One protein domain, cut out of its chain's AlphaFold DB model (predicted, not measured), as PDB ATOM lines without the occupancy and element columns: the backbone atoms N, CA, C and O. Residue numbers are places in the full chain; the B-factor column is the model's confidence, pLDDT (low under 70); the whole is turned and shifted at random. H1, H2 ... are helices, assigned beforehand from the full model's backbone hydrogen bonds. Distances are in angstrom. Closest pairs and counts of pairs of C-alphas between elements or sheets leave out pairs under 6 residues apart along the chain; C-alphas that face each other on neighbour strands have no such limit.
ATOM      1  N   HIS A 169      49.317  62.196  37.268       98.31
ATOM      2  CA  HIS A 169      48.599  61.852  36.048       98.31
ATOM      3  C   HIS A 169      49.272  60.679  35.324       98.31
ATOM      4  O   HIS A 169      48.564  59.796  34.861       98.31
ATOM      5  N   GLU A 170      50.608  60.573  35.348       97.75
ATOM      6  CA  GLU A 170      51.315  59.405  34.797       97.75
ATOM      7  C   GLU A 170      50.862  58.102  35.481       97.75
ATOM      8  O   GLU A 170      50.498  57.139  34.807       97.75
ATOM      9  N   ALA A 171      50.822  58.066  36.818       97.12
ATOM     10  CA  ALA A 171      50.423  56.867  37.555       97.12
ATOM     11  C   ALA A 171      48.973  56.461  37.248       97.12
ATOM     12  O   ALA A 171      48.679  55.280  37.056       97.12
ATOM     13  N   ARG A 172      48.068  57.444  37.159       98.56
ATOM     14  CA  ARG A 172      46.662  57.213  36.806       98.56
ATOM     15  C   ARG A 172      46.502  56.770  35.351       98.56
ATOM     16  O   ARG A 172      45.670  55.905  35.097       98.56
ATOM     17  N   ALA A 173      47.296  57.302  34.424       98.50
ATOM     18  CA  ALA A 173      47.262  56.918  33.015       98.50
ATOM     19  C   ALA A 173      47.611  55.438  32.833       98.50
ATOM     20  O   ALA A 173      46.831  54.673  32.268       98.50
ATOM     21  N   TRP A 174      48.731  55.008  33.419       98.06
ATOM     22  CA  TRP A 174      49.164  53.614  33.367       98.06
ATOM     23  C   TRP A 174      48.192  52.651  34.050       98.06
ATOM     24  O   TRP A 174      48.010  51.533  33.569       98.06
ATOM     25  N   LEU A 175      47.566  53.062  35.158       98.62
ATOM     26  CA  LEU A 175      46.555  52.247  35.834       98.62
ATOM     27  C   LEU A 175      45.357  51.970  34.914       98.62
ATOM     28  O   LEU A 175      44.948  50.819  34.786       98.62
ATOM     29  N   HIS A 176      44.828  53.002  34.250       98.81
ATOM     30  CA  HIS A 176      43.676  52.858  33.355       98.81
ATOM     31  C   HIS A 176      44.033  52.138  32.053       98.81
ATOM     32  O   HIS A 176      43.236  51.331  31.588       98.81
ATOM     33  N   LEU A 177      45.235  52.345  31.507       98.75
ATOM     34  CA  LEU A 177      45.704  51.596  30.338       98.75
ATOM     35  C   LEU A 177      45.805  50.089  30.636       98.75
ATOM     36  O   LEU A 177      45.334  49.263  29.865       98.75
ATOM     37  N   ARG A 178      46.348  49.711  31.799       98.56
ATOM     38  CA  ARG A 178      46.426  48.296  32.209       98.56
ATOM     39  C   ARG A 178      45.061  47.698  32.527       98.56
ATOM     40  O   ARG A 178      44.849  46.515  32.279       98.56
ATOM     41  N   TRP A 179      44.138  48.506  33.046       98.56
ATOM     42  CA  TRP A 179      42.748  48.089  33.200       98.56
ATOM     43  C   TRP A 179      42.102  47.838  31.829       98.56
ATOM     44  O   TRP A 179      41.492  46.790  31.637       98.56
ATOM     45  N   ALA A 180      42.307  48.730  30.855       98.75
ATOM     46  CA  ALA A 180      41.842  48.545  29.480       98.75
ATOM     47  C   ALA A 180      42.370  47.226  28.879       98.75
ATOM     48  O   ALA A 180      41.591  46.447  28.332       98.75
ATOM     49  N   TRP A 181      43.652  46.902  29.086       98.31
ATOM     50  CA  TRP A 181      44.221  45.608  28.688       98.31
ATOM     51  C   TRP A 181      43.586  44.413  29.402       98.31
ATOM     52  O   TRP A 181      43.311  43.404  28.765       98.31
ATOM     53  N   ALA A 182      43.320  44.506  30.707       97.12
ATOM     54  CA  ALA A 182      42.653  43.427  31.436       97.12
ATOM     55  C   ALA A 182      41.226  43.178  30.916       97.12
ATOM     56  O   ALA A 182      40.835  42.029  30.730       97.12
ATOM     57  N   VAL A 183      40.476  44.245  30.620       97.81
ATOM     58  CA  VAL A 183      39.148  44.150  29.991       97.81
ATOM     59  C   VAL A 183      39.243  43.537  28.592       97.81
ATOM     60  O   VAL A 183      38.411  42.699  28.239       97.81
ATOM     61  N   ARG A 184      40.276  43.900  27.819       97.56
ATOM     62  CA  ARG A 184      40.585  43.269  26.531       97.56
ATOM     63  C   ARG A 184      40.771  41.771  26.666       97.56
ATOM     64  O   ARG A 184      40.145  41.028  25.913       97.56
ATOM     65  N   GLU A 185      41.570  41.323  27.624       94.25
ATOM     66  CA  GLU A 185      41.785  39.893  27.844       94.25
ATOM     67  C   GLU A 185      40.513  39.164  28.248       94.25
ATOM     68  O   GLU A 185      40.186  38.135  27.659       94.25
ATOM     69  N   ASP A 186      39.768  39.713  29.207       92.75
ATOM     70  CA  ASP A 186      38.551  39.083  29.724       92.75
ATOM     71  C   ASP A 186      37.465  38.956  28.639       92.75
ATOM     72  O   ASP A 186      36.675  38.010  28.655       92.75
ATOM     73  N   GLY A 187      37.439  39.887  27.679       94.81
ATOM     74  CA  GLY A 187      36.540  39.872  26.524       94.81
ATOM     75  C   GLY A 187      37.054  39.117  25.294       94.81
ATOM     76  O   GLY A 187      36.298  38.931  24.340       94.81
ATOM     77  N   SER A 188      38.311  38.667  25.295       94.12
ATOM     78  CA  SER A 188      38.932  37.928  24.185       94.12
ATOM     79  C   SER A 188      38.773  36.418  24.368       94.12
ATOM     80  O   SER A 188      39.747  35.665  24.384       94.12
ATOM     81  N   TYR A 189      37.527  35.962  24.517       91.69
ATOM     82  CA  TYR A 189      37.204  34.548  24.685       91.69
ATOM     83  C   TYR A 189      35.978  34.147  23.870       91.69
ATOM     84  O   TYR A 189      34.933  34.792  23.932       91.69
ATOM     85  N   LEU A 190      36.094  33.020  23.171       92.25
ATOM     86  CA  LEU A 190      34.971  32.298  22.589       92.25
ATOM     87  C   LEU A 190      35.019  30.840  23.072       92.25
ATOM     88  O   LEU A 190      36.109  30.278  23.195       92.25
ATOM     89  N   PRO A 191      33.873  30.206  23.365       92.19
ATOM     90  CA  PRO A 191      33.833  28.800  23.737       92.19
ATOM     91  C   PRO A 191      34.135  27.902  22.524       92.19
ATOM     92  O   PRO A 191      33.689  28.203  21.414       92.19
ATOM     93  N   PRO A 192      34.828  26.763  22.714       90.62
ATOM     94  CA  PRO A 192      35.143  25.824  21.639       90.62
ATOM     95  C   PRO A 192      33.927  24.950  21.294       90.62
ATOM     96  O   PRO A 192      33.888  23.761  21.605       90.62
ATOM     97  N   THR A 193      32.898  25.541  20.685       90.44
ATOM     98  CA  THR A 193      31.757  24.779  20.154       90.44
ATOM     99  C   THR A 193      32.184  23.944  18.936       90.44
ATOM    100  O   THR A 193      33.198  24.264  18.309       90.44
ATOM    101  N   PRO A 194      31.436  22.889  18.559       91.25
ATOM    102  CA  PRO A 194      31.748  22.090  17.370       91.25
ATOM    103  C   PRO A 194      31.944  22.930  16.100       91.25
ATOM    104  O   PRO A 194      32.916  22.717  15.376       91.25
ATOM    105  N   ASP A 195      31.094  23.934  15.882       90.69
ATOM    106  CA  ASP A 195      31.190  24.828  14.723       90.69
ATOM    107  C   ASP A 195      32.434  25.724  14.769       90.69
ATOM    108  O   ASP A 195      33.118  25.882  13.760       90.69
ATOM    109  N   MET A 196      32.791  26.248  15.950       92.25
ATOM    110  CA  MET A 196      34.034  27.006  16.132       92.25
ATOM    111  C   MET A 196      35.263  26.134  15.859       92.25
ATOM    112  O   MET A 196      36.194  26.572  15.188       92.25
ATOM    113  N   ILE A 197      35.263  24.882  16.332       91.06
ATOM    114  CA  ILE A 197      36.347  23.925  16.067       91.06
ATOM    115  C   ILE A 197      36.460  23.653  14.564       91.06
ATOM    116  O   ILE A 197      37.568  23.611  14.026       91.06
ATOM    117  N   GLN A 198      35.333  23.480  13.874       90.38
ATOM    118  CA  GLN A 198      35.332  23.230  12.437       90.38
ATOM    119  C   GLN A 198      35.804  24.454  11.640       90.38
ATOM    120  O   GLN A 198      36.607  24.294  10.721       90.38
ATOM    121  N   ALA A 199      35.386  25.663  12.020       91.19
ATOM    122  CA  ALA A 199      35.877  26.903  11.421       91.19
ATOM    123  C   ALA A 199      37.391  27.070  11.619       91.19
ATOM    124  O   ALA A 199      38.108  27.403  10.680       91.19
ATOM    125  N   MET A 200      37.915  26.756  12.810       89.88
ATOM    126  CA  MET A 200      39.361  26.788  13.059       89.88
ATOM    127  C   MET A 200      40.136  25.822  12.153       89.88
ATOM    128  O   MET A 200      41.188  26.195  11.640       89.88
ATOM    129  N   ARG A 201      39.615  24.610  11.913       89.75
ATOM    130  CA  ARG A 201      40.232  23.636  10.990       89.75
ATOM    131  C   ARG A 201      40.242  24.119   9.542       89.75
ATOM    132  O   ARG A 201      41.180  23.827   8.810       89.75
ATOM    133  N   GLU A 202      39.208  24.841   9.121       88.38
ATOM    134  CA  GLU A 202      39.155  25.441   7.784       88.38
ATOM    135  C   GLU A 202      40.158  26.596   7.637       88.38
ATOM    136  O   GLU A 202      40.751  26.782   6.575       88.38
ATOM    137  N   ILE A 203      40.386  27.352   8.710       89.06
ATOM    138  CA  ILE A 203      41.321  28.482   8.758       89.06
ATOM    139  C   ILE A 203      42.786  28.026   8.806       89.06
ATOM    140  O   ILE A 203      43.641  28.659   8.189       89.06
ATOM    141  N   GLU A 204      43.088  26.942   9.522       88.25
ATOM    142  CA  GLU A 204      44.454  26.489   9.828       88.25
ATOM    143  C   GLU A 204      45.414  26.447   8.617       88.25
ATOM    144  O   GLU A 204      46.509  27.006   8.731       88.25
ATOM    145  N   PRO A 205      45.040  25.903   7.438       88.12
ATOM    146  CA  PRO A 205      45.932  25.845   6.276       88.12
ATOM    147  C   PRO A 205      46.353  27.210   5.713       88.12
ATOM    148  O   PRO A 205      47.328  27.287   4.967       88.12
ATOM    149  N   ARG A 206      45.623  28.282   6.044       83.81
ATOM    150  CA  ARG A 206      45.862  29.655   5.565       83.81
ATOM    151  C   ARG A 206      46.791  30.447   6.481       83.81
ATOM    152  O   ARG A 206      47.213  31.549   6.137       83.81
ATOM    153  N   LEU A 207      47.092  29.921   7.669       83.56
ATOM    154  CA  LEU A 207      47.844  30.661   8.671       83.56
ATOM    155  C   LEU A 207      49.316  30.824   8.253       83.56
ATOM    156  O   LEU A 207      49.961  29.858   7.839       83.56
ATOM    157  N   PRO A 208      49.902  32.025   8.422       83.12
ATOM    158  CA  PRO A 208      51.311  32.238   8.134       83.12
ATOM    159  C   PRO A 208      52.188  31.350   9.037       83.12
ATOM    160  O   PRO A 208      51.865  31.142  10.218       83.12
ATOM    161  N   PRO A 209      53.330  30.850   8.528       79.19
ATOM    162  CA  PRO A 209      54.209  29.977   9.295       79.19
ATOM    163  C   PRO A 209      54.806  30.709  10.499       79.19
ATOM    164  O   PRO A 209      55.121  31.902  10.439       79.19
ATOM    165  N   ALA A 210      55.011  29.982  11.597       74.00
ATOM    166  CA  ALA A 210      55.745  30.505  12.743       74.00
ATOM    167  C   ALA A 210      57.209  30.760  12.350       74.00
ATOM    168  O   ALA A 210      57.874  29.884  11.796       74.00
ATOM    169  N   ARG A 211      57.730  31.957  12.644       73.50
ATOM    170  CA  ARG A 211      59.142  32.303  12.425       73.50
ATOM    171  C   ARG A 211      59.785  32.686  13.749       73.50
ATOM    172  O   ARG A 211      59.337  33.621  14.409       73.50
ATOM    173  N   ALA A 212      60.846  31.974  14.121       71.00
ATOM    174  CA  ALA A 212      61.594  32.257  15.341       71.00
ATOM    175  C   ALA A 212      62.136  33.698  15.339       71.00
ATOM    176  O   ALA A 212      62.613  34.193  14.319       71.00
ATOM    177  N   GLY A 213      62.059  34.367  16.492       71.81
ATOM    178  CA  GLY A 213      62.594  35.720  16.690       71.81
ATOM    179  C   GLY A 213      61.742  36.866  16.134       71.81
ATOM    180  O   GLY A 213      62.139  38.017  16.300       71.81
ATOM    181  N   ARG A 214      60.589  36.591  15.509       79.06
ATOM    182  CA  ARG A 214      59.612  37.626  15.133       79.06
ATOM    183  C   ARG A 214      58.573  37.838  16.230       79.06
ATOM    184  O   ARG A 214      58.287  36.926  17.004       79.06
ATOM    185  N   ASN A 215      58.004  39.038  16.271       85.25
ATOM    186  CA  ASN A 215      56.896  39.359  17.157       85.25
ATOM    187  C   ASN A 215      55.671  38.503  16.787       85.25
ATOM    188  O   ASN A 215      55.156  38.591  15.673       85.25
ATOM    189  N   GLN A 216      55.214  37.655  17.708       86.62
ATOM    190  CA  GLN A 216      54.074  36.766  17.470       86.62
ATOM    191  C   GLN A 216      52.768  37.552  17.245       86.62
ATOM    192  O   GLN A 216      51.940  37.111  16.451       86.62
ATOM    193  N   ALA A 217      52.625  38.742  17.838       86.56
ATOM    194  CA  ALA A 217      51.476  39.612  17.593       86.56
ATOM    195  C   ALA A 217      51.400  40.091  16.128       86.56
ATOM    196  O   ALA A 217      50.322  40.102  15.540       86.56
ATOM    197  N   ASP A 218      52.541  40.380  15.491       86.25
ATOM    198  CA  ASP A 218      52.578  40.745  14.065       86.25
ATOM    199  C   ASP A 218      52.084  39.598  13.176       86.25
ATOM    200  O   ASP A 218      51.389  39.818  12.186       86.25
ATOM    201  N   ARG A 219      52.434  38.356  13.532       85.94
ATOM    202  CA  ARG A 219      51.997  37.161  12.801       85.94
ATOM    203  C   ARG A 219      50.487  36.960  12.906       85.94
ATOM    204  O   ARG A 219      49.863  36.581  11.919       85.94
ATOM    205  N   GLU A 220      49.911  37.182  14.082       88.62
ATOM    206  CA  GLU A 220      48.466  37.071  14.301       88.62
ATOM    207  C   GLU A 220      47.694  38.147  13.530       88.62
ATOM    208  O   GLU A 220      46.716  37.825  12.859       88.62
ATOM    209  N   LEU A 221      48.186  39.389  13.510       87.50
ATOM    210  CA  LEU A 221      47.612  40.453  12.681       87.50
ATOM    211  C   LEU A 221      47.752  40.171  11.178       87.50
ATOM    212  O   LEU A 221      46.815  40.407  10.418       87.50
ATOM    213  N   GLN A 222      48.878  39.602  10.737       86.62
ATOM    214  CA  GLN A 222      49.033  39.150   9.352       86.62
ATOM    215  C   GLN A 222      48.029  38.041   9.007       86.62
ATOM    216  O   GLN A 222      47.443  38.057   7.926       86.62
ATOM    217  N   ALA A 223      47.814  37.086   9.918       87.31
ATOM    218  CA  ALA A 223      46.806  36.049   9.743       87.31
ATOM    219  C   ALA A 223      45.401  36.658   9.634       87.31
ATOM    220  O   ALA A 223      44.656  36.296   8.732       87.31
ATOM    221  N   ALA A 224      45.064  37.620  10.498       89.12
ATOM    222  CA  ALA A 224      43.791  38.329  10.438       89.12
ATOM    223  C   ALA A 224      43.588  39.037   9.087       89.12
ATOM    224  O   ALA A 224      42.519  38.915   8.499       89.12
ATOM    225  N   ALA A 225      44.613  39.711   8.558       87.19
ATOM    226  CA  ALA A 225      44.539  40.374   7.255       87.19
ATOM    227  C   ALA A 225      44.301  39.385   6.098       87.19
ATOM    228  O   ALA A 225      43.454  39.637   5.245       87.19
ATOM    229  N   LEU A 226      45.000  38.242   6.093       86.69
ATOM    230  CA  LEU A 226      44.797  37.187   5.092       86.69
ATOM    231  C   LEU A 226      43.385  36.594   5.173       86.69
ATOM    232  O   LEU A 226      42.712  36.459   4.159       86.69
ATOM    233  N   LEU A 227      42.911  36.292   6.383       87.94
ATOM    234  CA  LEU A 227      41.569  35.747   6.586       87.94
ATOM    235  C   LEU A 227      40.470  36.748   6.230       87.94
ATOM    236  O   LEU A 227      39.429  36.345   5.720       87.94
ATOM    237  N   ALA A 228      40.695  38.039   6.479       88.94
ATOM    238  CA  ALA A 228      39.781  39.095   6.068       88.94
ATOM    239  C   ALA A 228      39.678  39.183   4.539       88.94
ATOM    240  O   ALA A 228      38.566  39.252   4.021       88.94
ATOM    241  N   ALA A 229      40.808  39.125   3.826       88.50
ATOM    242  CA  ALA A 229      40.821  39.086   2.365       88.50
ATOM    243  C   ALA A 229      40.078  37.849   1.838       88.50
ATOM    244  O   ALA A 229      39.168  37.981   1.021       88.50
ATOM    245  N   ASP A 230      40.375  36.670   2.392       89.56
ATOM    246  CA  ASP A 230      39.723  35.434   1.968       89.56
ATOM    247  C   ASP A 230      38.201  35.458   2.203       89.56
ATOM    248  O   ASP A 230      37.410  34.927   1.419       89.56
ATOM    249  N   TRP A 231      37.786  36.074   3.310       89.19
ATOM    250  CA  TRP A 231      36.382  36.256   3.655       89.19
ATOM    251  C   TRP A 231      35.680  37.198   2.679       89.19
ATOM    252  O   TRP A 231      34.590  36.875   2.210       89.19
ATOM    253  N   MET A 232      36.316  38.315   2.317       87.75
ATOM    254  CA  MET A 232      35.786  39.261   1.331       87.75
ATOM    255  C   MET A 232      35.648  38.644  -0.067       87.75
ATOM    256  O   MET A 232      34.730  39.002  -0.801       87.75
ATOM    257  N   GLU A 233      36.523  37.702  -0.423       91.81
ATOM    258  CA  GLU A 233      36.459  36.956  -1.687       91.81
ATOM    259  C   GLU A 233      35.481  35.766  -1.649       91.81
ATOM    260  O   GLU A 233      35.218  35.146  -2.679       91.81
ATOM    261  N   GLY A 234      34.894  35.457  -0.486       90.88
ATOM    262  CA  GLY A 234      33.887  34.403  -0.346       90.88
ATOM    263  C   GLY A 234      34.454  32.980  -0.365       90.88
ATOM    264  O   GLY A 234      33.752  32.050  -0.757       90.88
ATOM    265  N   PHE A 235      35.706  32.774   0.065       90.38
ATOM    266  CA  PHE A 235      36.336  31.442   0.069       90.38
ATOM    267  C   PHE A 235      35.827  30.481   1.150       90.38
ATOM    268  O   PHE A 235      36.217  29.309   1.149       90.38
ATOM    269  N   PHE A 236      35.012  30.953   2.093       89.69
ATOM    270  CA  PHE A 236      34.494  30.134   3.186       89.69
ATOM    271  C   PHE A 236      33.104  29.593   2.869       89.69
ATOM    272  O   PHE A 236      32.263  30.274   2.286       89.69
ATOM    273  N   ASP A 237      32.861  28.354   3.290       89.56
ATOM    274  CA  ASP A 237      31.568  27.690   3.133       89.56
ATOM    275  C   ASP A 237      30.454  28.493   3.838       89.56
ATOM    276  O   ASP A 237      30.617  28.820   5.020       89.56
ATOM    277  N   PRO A 238      29.325  28.815   3.173       91.56
ATOM    278  CA  PRO A 238      28.296  29.689   3.739       91.56
ATOM    279  C   PRO A 238      27.789  29.308   5.144       91.56
ATOM    280  O   PRO A 238      27.611  30.208   5.961       91.56
ATOM    281  N   PRO A 239      27.605  28.020   5.503       91.44
ATOM    282  CA  PRO A 239      27.240  27.633   6.868       91.44
ATOM    283  C   PRO A 239      28.341  27.886   7.912       91.44
ATOM    284  O   PRO A 239      28.044  27.993   9.100       91.44
ATOM    285  N   ARG A 240      29.613  27.957   7.494       90.31
ATOM    286  CA  ARG A 240      30.779  28.168   8.373       90.31
ATOM    287  C   ARG A 240      31.199  29.631   8.475       90.31
ATOM    288  O   ARG A 240      31.846  30.004   9.454       90.31
ATOM    289  N   GLU A 241      30.807  30.456   7.511       93.00
ATOM    290  CA  GLU A 241      31.154  31.877   7.430       93.00
ATOM    291  C   GLU A 241      30.935  32.658   8.745       93.00
ATOM    292  O   GLU A 241      31.874  33.346   9.167       93.00
ATOM    293  N   PRO A 242      29.816  32.494   9.488       94.25
ATOM    294  CA  PRO A 242      29.615  33.239  10.733       94.25
ATOM    295  C   PRO A 242      30.659  32.906  11.802       94.25
ATOM    296  O   PRO A 242      31.079  33.769  12.571       94.25
ATOM    297  N   TYR A 243      31.123  31.658  11.841       94.12
ATOM    298  CA  TYR A 243      32.118  31.193  12.804       94.12
ATOM    299  C   TYR A 243      33.530  31.628  12.409       94.12
ATOM    300  O   TYR A 243      34.318  32.003  13.276       94.12
ATOM    301  N   VAL A 244      33.835  31.670  11.109       91.81
ATOM    302  CA  VAL A 244      35.082  32.263  10.600       91.81
ATOM    303  C   VAL A 244      35.159  33.743  10.971       91.81
ATOM    304  O   VAL A 244      36.181  34.197  11.490       91.81
ATOM    305  N   ARG A 245      34.055  34.482  10.812       93.81
ATOM    306  CA  ARG A 245      33.958  35.876  11.261       93.81
ATOM    307  C   ARG A 245      34.206  36.035  12.750       93.81
ATOM    308  O   ARG A 245      34.894  36.973  13.138       93.81
ATOM    309  N   LEU A 246      33.688  35.132  13.582       95.12
ATOM    310  CA  LEU A 246      33.951  35.156  15.020       95.12
ATOM    311  C   LEU A 246      35.416  34.860  15.358       95.12
ATOM    312  O   LEU A 246      35.956  35.493  16.262       95.12
ATOM    313  N   VAL A 247      36.082  33.955  14.634       93.56
ATOM    314  CA  VAL A 247      37.528  33.728  14.800       93.56
ATOM    315  C   VAL A 247      38.316  34.987  14.429       93.56
ATOM    316  O   VAL A 247      39.181  35.408  15.195       93.56
ATOM    317  N   LEU A 248      37.991  35.630  13.305       93.81
ATOM    318  CA  LEU A 248      38.633  36.881  12.897       93.81
ATOM    319  C   LEU A 248      38.373  38.008  13.912       93.81
ATOM    320  O   LEU A 248      39.306  38.697  14.323       93.81
ATOM    321  N   ALA A 249      37.128  38.148  14.379       95.50
ATOM    322  CA  ALA A 249      36.755  39.103  15.418       95.50
ATOM    323  C   ALA A 249      37.525  38.860  16.721       95.50
ATOM    324  O   ALA A 249      37.988  39.813  17.338       95.50
ATOM    325  N   LEU A 250      37.712  37.597  17.123       95.44
ATOM    326  CA  LEU A 250      38.484  37.227  18.308       95.44
ATOM    327  C   LEU A 250      39.951  37.650  18.189       95.44
ATOM    328  O   LEU A 250      40.490  38.224  19.136       95.44
ATOM    329  N   VAL A 251      40.589  37.392  17.041       91.94
ATOM    330  CA  VAL A 251      41.986  37.789  16.804       91.94
ATOM    331  C   VAL A 251      42.127  39.308  16.805       91.94
ATOM    332  O   VAL A 251      43.057  39.811  17.416       91.94
ATOM    333  N   LEU A 252      41.196  40.041  16.187       93.62
ATOM    334  CA  LEU A 252      41.191  41.510  16.177       93.62
ATOM    335  C   LEU A 252      40.815  42.127  17.534       93.62
ATOM    336  O   LEU A 252      41.222  43.246  17.836       93.62
ATOM    337  N   ARG A 253      40.025  41.424  18.354       95.50
ATOM    338  CA  ARG A 253      39.664  41.836  19.718       95.50
ATOM    339  C   ARG A 253      40.856  41.719  20.662       95.50
ATOM    340  O   ARG A 253      41.166  42.686  21.363       95.50
ATOM    341  N   ARG A 254      41.538  40.564  20.657       94.00
ATOM    342  CA  ARG A 254      42.955  40.446  21.061       94.00
ATOM    343  C   ARG A 254      43.728  41.487  20.227       94.00
ATOM    344  O   ARG A 254      43.190  41.930  19.258       94.00
ATOM    345  N   HIS A 255      44.894  42.032  20.504       93.38
ATOM    346  CA  HIS A 255      45.429  43.206  19.749       93.38
ATOM    347  C   HIS A 255      44.610  44.519  19.767       93.38
ATOM    348  O   HIS A 255      45.206  45.565  19.528       93.38
ATOM    349  N   GLY A 256      43.315  44.521  20.107       94.06
ATOM    350  CA  GLY A 256      42.461  45.692  20.342       94.06
ATOM    351  C   GLY A 256      42.105  46.527  19.106       94.06
ATOM    352  O   GLY A 256      41.887  47.733  19.232       94.06
ATOM    353  N   GLU A 257      42.018  45.901  17.933       92.94
ATOM    354  CA  GLU A 257      41.411  46.463  16.717       92.94
ATOM    355  C   GLU A 257      39.873  46.435  16.834       92.94
ATOM    356  O   GLU A 257      39.142  45.775  16.089       92.94
ATOM    357  N   ASN A 258      39.377  47.161  17.837       93.19
ATOM    358  CA  ASN A 258      38.012  47.082  18.353       93.19
ATOM    359  C   ASN A 258      36.933  47.411  17.315       93.19
ATOM    360  O   ASN A 258      35.883  46.768  17.289       93.19
ATOM    361  N   ALA A 259      37.189  48.389  16.446       90.19
ATOM    362  CA  ALA A 259      36.265  48.772  15.383       90.19
ATOM    363  C   ALA A 259      36.001  47.618  14.403       90.19
ATOM    364  O   ALA A 259      34.846  47.351  14.066       90.19
ATOM    365  N   ALA A 260      37.063  46.938  13.970       90.62
ATOM    366  CA  ALA A 260      36.980  45.820  13.040       90.62
ATOM    367  C   ALA A 260      36.411  44.570  13.728       90.62
ATOM    368  O   ALA A 260      35.526  43.913  13.179       90.62
ATOM    369  N   ALA A 261      36.836  44.293  14.966       94.50
ATOM    370  CA  ALA A 261      36.286  43.203  15.767       94.50
ATOM    371  C   ALA A 261      34.762  43.333  15.945       94.50
ATOM    372  O   ALA A 261      34.027  42.373  15.714       94.50
ATOM    373  N   ARG A 262      34.271  44.535  16.284       94.69
ATOM    374  CA  ARG A 262      32.835  44.812  16.432       94.69
ATOM    375  C   ARG A 262      32.067  44.637  15.123       94.69
ATOM    376  O   ARG A 262      31.054  43.948  15.113       94.69
ATOM    377  N   MET A 263      32.576  45.195  14.021       93.56
ATOM    378  CA  MET A 263      31.966  45.059  12.689       93.56
ATOM    379  C   MET A 263      31.723  43.589  12.310       93.56
ATOM    380  O   MET A 263      30.698  43.247  11.720       93.56
ATOM    381  N   LEU A 264      32.659  42.711  12.665       93.62
ATOM    382  CA  LEU A 264      32.553  41.285  12.383       93.62
ATOM    383  C   LEU A 264      31.612  40.564  13.353       93.62
ATOM    384  O   LEU A 264      30.840  39.718  12.897       93.62
ATOM    385  N   ALA A 265      31.656  40.905  14.644       95.12
ATOM    386  CA  ALA A 265      30.911  40.239  15.709       95.12
ATOM    387  C   ALA A 265      29.417  40.610  15.761       95.12
ATOM    388  O   ALA A 265      28.591  39.723  15.987       95.12
ATOM    389  N   ASP A 266      29.057  41.879  15.536       94.00
ATOM    390  CA  ASP A 266      27.682  42.375  15.715       94.00
ATOM    391  C   ASP A 266      26.654  41.602  14.868       94.00
ATOM    392  O   ASP A 266      25.652  41.139  15.425       94.00
ATOM    393  N   PRO A 267      26.876  41.363  13.558       93.69
ATOM    394  CA  PRO A 267      25.888  40.639  12.761       93.69
ATOM    395  C   PRO A 267      25.765  39.167  13.164       93.69
ATOM    396  O   PRO A 267      24.682  38.600  13.054       93.69
ATOM    397  N   VAL A 268      26.838  38.554  13.680       93.94
ATOM    398  CA  VAL A 268      26.782  37.175  14.185       93.94
ATOM    399  C   VAL A 268      25.993  37.117  15.495       93.94
ATOM    400  O   VAL A 268      25.174  36.218  15.680       93.94
ATOM    401  N   ALA A 269      26.164  38.102  16.384       91.88
ATOM    402  CA  ALA A 269      25.400  38.209  17.629       91.88
ATOM    403  C   ALA A 269      23.882  38.323  17.392       91.88
ATOM    404  O   ALA A 269      23.089  37.853  18.217       91.88
ATOM    405  N   ALA A 270      23.493  38.932  16.267       91.81
ATOM    406  CA  ALA A 270      22.108  39.126  15.850       91.81
ATOM    407  C   ALA A 270      21.463  37.882  15.209       91.81
ATOM    408  O   ALA A 270      20.252  37.885  14.985       91.81
ATOM    409  N   LEU A 271      22.223  36.815  14.931       92.75
ATOM    410  CA  LEU A 271      21.661  35.598  14.345       92.75
ATOM    411  C   LEU A 271      20.649  34.944  15.305       92.75
ATOM    412  O   LEU A 271      20.967  34.727  16.485       92.75
ATOM    413  N   PRO A 272      19.442  34.588  14.826       91.06
ATOM    414  CA  PRO A 272      18.407  33.998  15.673       91.06
ATOM    415  C   PRO A 272      18.842  32.641  16.232       91.06
ATOM    416  O   PRO A 272      18.652  32.393  17.420       91.06
ATOM    417  N   ASP A 273      19.549  31.835  15.440       90.38
ATOM    418  CA  ASP A 273      19.896  30.449  15.783       90.38
ATOM    419  C   ASP A 273      21.283  30.285  16.431       90.38
ATOM    420  O   ASP A 273      21.754  29.166  16.631       90.38
ATOM    421  N   LEU A 274      21.955  31.383  16.806       92.81
ATOM    422  CA  LEU A 274      23.249  31.302  17.486       92.81
ATOM    423  C   LEU A 274      23.105  30.611  18.854       92.81
ATOM    424  O   LEU A 274      22.452  31.122  19.772       92.81
ATOM    425  N   ALA A 275      23.741  29.455  19.010       91.38
ATOM    426  CA  ALA A 275      23.653  28.680  20.240       91.38
ATOM    427  C   ALA A 275      24.266  29.422  21.445       91.38
ATOM    428  O   ALA A 275      25.303  30.086  21.352       91.38
ATOM    429  N   GLU A 276      23.667  29.246  22.621       91.31
ATOM    430  CA  GLU A 276      24.404  29.427  23.876       91.31
ATOM    431  C   GLU A 276      25.376  28.241  24.045       91.31
ATOM    432  O   GLU A 276      25.024  27.124  23.664       91.31
ATOM    433  N   PRO A 277      26.605  28.417  24.572       92.12
ATOM    434  CA  PRO A 277      27.165  29.591  25.259       92.12
ATOM    435  C   PRO A 277      27.835  30.635  24.345       92.12
ATOM    436  O   PRO A 277      28.384  31.624  24.837       92.12
ATOM    437  N   LEU A 278      27.853  30.413  23.028       94.19
ATOM    438  CA  LEU A 278      28.569  31.271  22.082       94.19
ATOM    439  C   LEU A 278      27.952  32.672  22.013       94.19
ATOM    440  O   LEU A 278      28.681  33.658  22.085       94.19
ATOM    441  N   ARG A 279      26.618  32.778  21.984       94.88
ATOM    442  CA  ARG A 279      25.914  34.071  22.015       94.88
ATOM    443  C   ARG A 279      26.292  34.921  23.230       94.88
ATOM    444  O   ARG A 279      26.566  36.112  23.078       94.88
ATOM    445  N   SER A 280      26.329  34.340  24.430       94.44
ATOM    446  CA  SER A 280      26.810  35.032  25.632       94.44
ATOM    447  C   SER A 280      28.257  35.516  25.481       94.44
ATOM    448  O   SER A 280      28.551  36.673  25.779       94.44
ATOM    449  N   ALA A 281      29.155  34.684  24.943       95.81
ATOM    450  CA  ALA A 281      30.552  35.060  24.732       95.81
ATOM    451  C   ALA A 281      30.720  36.223  23.738       95.81
ATOM    452  O   ALA A 281      31.463  37.158  24.024       95.81
ATOM    453  N   VAL A 282      29.973  36.226  22.628       96.75
ATOM    454  CA  VAL A 282      29.991  37.333  21.655       96.75
ATOM    455  C   VAL A 282      29.468  38.630  22.284       96.75
ATOM    456  O   VAL A 282      30.082  39.683  22.124       96.75
ATOM    457  N   ARG A 283      28.392  38.569  23.082       96.00
ATOM    458  CA  ARG A 283      27.906  39.744  23.829       96.00
ATOM    459  C   ARG A 283      28.939  40.271  24.824       96.00
ATOM    460  O   ARG A 283      29.124  41.481  24.915       96.00
ATOM    461  N   ASN A 284      29.633  39.383  25.535       96.12
ATOM    462  CA  ASN A 284      30.694  39.771  26.466       96.12
ATOM    463  C   ASN A 284      31.879  40.417  25.733       96.12
ATOM    464  O   ASN A 284      32.405  41.425  26.200       96.12
ATOM    465  N   MET A 285      32.257  39.889  24.565       97.50
ATOM    466  CA  MET A 285      33.262  40.498  23.696       97.50
ATOM    467  C   MET A 285      32.859  41.926  23.308       97.50
ATOM    468  O   MET A 285      33.642  42.851  23.519       97.50
ATOM    469  N   ILE A 286      31.632  42.130  22.818       96.75
ATOM    470  CA  ILE A 286      31.128  43.456  22.424       96.75
ATOM    471  C   ILE A 286      31.109  44.414  23.620       96.75
ATOM    472  O   ILE A 286      31.652  45.510  23.516       96.75
ATOM    473  N   ALA A 287      30.575  43.993  24.770       96.75
ATOM    474  CA  ALA A 287      30.538  44.820  25.977       96.75
ATOM    475  C   ALA A 287      31.947  45.191  26.476       96.75
ATOM    476  O   ALA A 287      32.179  46.310  26.933       96.75
ATOM    477  N   SER A 288      32.916  44.278  26.346       97.75
ATOM    478  CA  SER A 288      34.312  44.560  26.697       97.75
ATOM    479  C   SER A 288      34.955  45.605  25.784       97.75
ATOM    480  O   SER A 288      35.876  46.290  26.217       97.75
ATOM    481  N   ILE A 289      34.506  45.728  24.528       97.44
ATOM    482  CA  ILE A 289      34.992  46.761  23.604       97.44
ATOM    483  C   ILE A 289      34.551  48.143  24.100       97.44
ATOM    484  O   ILE A 289      35.378  49.050  24.161       97.44
ATOM    485  N   ASP A 290      33.285  48.295  24.507       96.69
ATOM    486  CA  ASP A 290      32.782  49.573  25.033       96.69
ATOM    487  C   ASP A 290      33.523  49.983  26.308       96.69
ATOM    488  O   ASP A 290      33.946  51.132  26.456       96.69
ATOM    489  N   GLU A 291      33.715  49.030  27.222       97.94
ATOM    490  CA  GLU A 291      34.396  49.297  28.485       97.94
ATOM    491  C   GLU A 291      35.882  49.613  28.279       97.94
ATOM    492  O   GLU A 291      36.410  50.534  28.908       97.94
ATOM    493  N   GLU A 292      36.560  48.917  27.365       98.44
ATOM    494  CA  GLU A 292      37.929  49.258  26.993       98.44
ATOM    495  C   GLU A 292      38.015  50.679  26.425       98.44
ATOM    496  O   GLU A 292      38.842  51.460  26.893       98.44
ATOM    497  N   SER A 293      37.148  51.051  25.478       97.88
ATOM    498  CA  SER A 293      37.133  52.403  24.907       97.88
ATOM    499  C   SER A 293      36.922  53.474  25.980       97.88
ATOM    500  O   SER A 293      37.639  54.477  26.004       97.88
ATOM    501  N   ARG A 294      36.013  53.244  26.937       98.38
ATOM    502  CA  ARG A 294      35.806  54.144  28.083       98.38
ATOM    503  C   ARG A 294      37.083  54.318  28.913       98.38
ATOM    504  O   ARG A 294      37.423  55.435  29.308       98.38
ATOM    505  N   LEU A 295      37.800  53.228  29.183       98.81
ATOM    506  CA  LEU A 295      39.050  53.248  29.949       98.81
ATOM    507  C   LEU A 295      40.194  53.916  29.178       98.81
ATOM    508  O   LEU A 295      40.972  54.657  29.778       98.81
ATOM    509  N   LEU A 296      40.263  53.713  27.862       98.75
ATOM    510  CA  LEU A 296      41.237  54.350  26.981       98.75
ATOM    511  C   LEU A 296      41.056  55.871  26.924       98.75
ATOM    512  O   LEU A 296      42.051  56.590  27.009       98.75
ATOM    513  N   VAL A 297      39.819  56.381  26.899       98.75
ATOM    514  CA  VAL A 297      39.544  57.830  27.014       98.75
ATOM    515  C   VAL A 297      40.120  58.394  28.317       98.75
ATOM    516  O   VAL A 297      40.783  59.435  28.322       98.75
ATOM    517  N   ILE A 298      39.922  57.691  29.436       98.81
ATOM    518  CA  ILE A 298      40.441  58.118  30.743       98.81
ATOM    519  C   ILE A 298      41.974  58.053  30.774       98.81
ATOM    520  O   ILE A 298      42.615  58.978  31.282       98.81
ATOM    521  N   ALA A 299      42.562  56.982  30.233       98.81
ATOM    522  CA  ALA A 299      44.007  56.809  30.148       98.81
ATOM    523  C   ALA A 299      44.656  57.911  29.298       98.81
ATOM    524  O   ALA A 299      45.609  58.536  29.764       98.81
ATOM    525  N   ARG A 300      44.097  58.204  28.113       98.75
ATOM    526  CA  ARG A 300      44.548  59.278  27.215       98.75
ATOM    527  C   ARG A 300      44.591  60.616  27.937       98.75
ATOM    528  O   ARG A 300      45.659  61.204  28.046       98.75
ATOM    529  N   ARG A 301      43.474  61.028  28.547       98.62
ATOM    530  CA  ARG A 301      43.380  62.290  29.303       98.62
ATOM    531  C   ARG A 301      44.457  62.403  30.383       98.62
ATOM    532  O   ARG A 301      45.047  63.462  30.585       98.62
ATOM    533  N   HIS A 302      44.719  61.315  31.106       98.69
ATOM    534  CA  HIS A 302      45.772  61.307  32.114       98.69
ATOM    535  C   HIS A 302      47.176  61.352  31.497       98.69
ATOM    536  O   HIS A 302      48.028  62.058  32.027       98.69
ATOM    537  N   PHE A 303      47.439  60.676  30.380       98.56
ATOM    538  CA  PHE A 303      48.720  60.820  29.686       98.56
ATOM    539  C   PHE A 303      48.932  62.248  29.166       98.56
ATOM    540  O   PHE A 303      50.002  62.804  29.395       98.56
ATOM    541  N   GLU A 304      47.919  62.876  28.566       98.44
ATOM    542  CA  GLU A 304      47.982  64.265  28.083       98.44
ATOM    543  C   GLU A 304      48.322  65.225  29.225       98.44
ATOM    544  O   GLU A 304      49.262  66.013  29.136       98.44
ATOM    545  N   GLN A 305      47.616  65.103  30.354       98.44
ATOM    546  CA  GLN A 305      47.881  65.904  31.550       98.44
ATOM    547  C   GLN A 305      49.267  65.624  32.141       98.44
ATOM    548  O   GLN A 305      49.902  66.539  32.664       98.44
ATOM    549  N   ALA A 306      49.746  64.380  32.073       98.00
ATOM    550  CA  ALA A 306      51.081  64.030  32.534       98.00
ATOM    551  C   ALA A 306      52.162  64.669  31.657       98.00
ATOM    552  O   ALA A 306      53.125  65.210  32.194       98.00
ATOM    553  N   VAL A 307      51.998  64.644  30.331       96.62
ATOM    554  CA  VAL A 307      52.924  65.278  29.382       96.62
ATOM    555  C   VAL A 307      52.905  66.797  29.552       96.62
ATOM    556  O   VAL A 307      53.963  67.397  29.724       96.62
ATOM    557  N   ALA A 308      51.721  67.414  29.596       96.88
ATOM    558  CA  ALA A 308      51.565  68.865  29.728       96.88
ATOM    559  C   ALA A 308      52.158  69.427  31.031       96.88
ATOM    560  O   ALA A 308      52.599  70.572  31.074       96.88
ATOM    561  N   ARG A 309      52.177  68.626  32.103       97.06
ATOM    562  CA  ARG A 309      52.723  69.005  33.417       97.06
ATOM    563  C   ARG A 309      54.157  68.516  33.653       97.06
ATOM    564  O   ARG A 309      54.610  68.559  34.792       97.06
ATOM    565  N   ASP A 310      54.822  67.991  32.622       95.19
ATOM    566  CA  ASP A 310      56.139  67.335  32.695       95.19
ATOM    567  C   ASP A 310      56.254  66.300  33.835       95.19
ATOM    568  O   ASP A 310      57.269  66.169  34.516       95.19
ATOM    569  N   GLN A 311      55.172  65.554  34.073       95.62
ATOM    570  CA  GLN A 311      55.109  64.509  35.097       95.62
ATOM    571  C   GLN A 311      55.592  63.152  34.592       95.62
ATOM    572  O   GLN A 311      55.749  62.247  35.406       95.62
ATOM    573  N   VAL A 312      55.786  62.990  33.279       94.69
ATOM    574  CA  VAL A 312      56.243  61.727  32.692       94.69
ATOM    575  C   VAL A 312      57.738  61.558  32.943       94.69
ATOM    576  O   VAL A 312      58.558  62.350  32.462       94.69
ATOM    577  N   GLY A 313      58.102  60.495  33.661       91.12
ATOM    578  CA  GLY A 313      59.500  60.147  33.903       91.12
ATOM    579  C   GLY A 313      60.304  60.029  32.602       91.12
ATOM    580  O   GLY A 313      59.801  59.538  31.593       91.12
TER     581      GLY A 313
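What this domain is: This is residues 169 to 313 of the 385 residues of the protein "DUF2225 domain-containing protein" of Phycisphaerae bacterium (UniProt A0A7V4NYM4). Helices H6 and H1 lie side by side as a long arm; where H6 begins, H5 and H4 join them in an up-and-down bundle, each running against the one before it, and H3 and H2 pack on H4. The 145 printed residues include six named helices, H1 to H6, and no named strand: all helix, only just compact, close to loose, radius of gyration of the C-alphas 17.5 A, spans 55 by 39 by 24 A.

How they stand to each other: H6, residues 278 to 308, touches H1, residues 169 to 187, opposite ways at a shallow tilt of 12 degrees; their closest C-alphas, Ala 299 and Ala 173, are 4.3 A apart. H5, residues 258 to 269, forms hairpins with H6 and with H4, residues 241 to 256, the hub; C-alphas 261 and 249 are closest, 4.1 A. H4 also touches H3, residues 216 to 232, and H2, residues 194 to 206. In H1, H3 and H6 every O i to N i+4 pair is within hydrogen-bond range; H2 has 7 of 9, H4 11 of 12, H5 6 of 8.

Where its parts are: H6 spans 44.7 A from C-alpha 278 (28.569, 31.271, 22.082) to C-alpha 308 (51.565, 68.865, 29.728); H1 spans 26.8 A.

The domain as a whole: The printed part has no cut, no long link and no residue under 70 pLDDT.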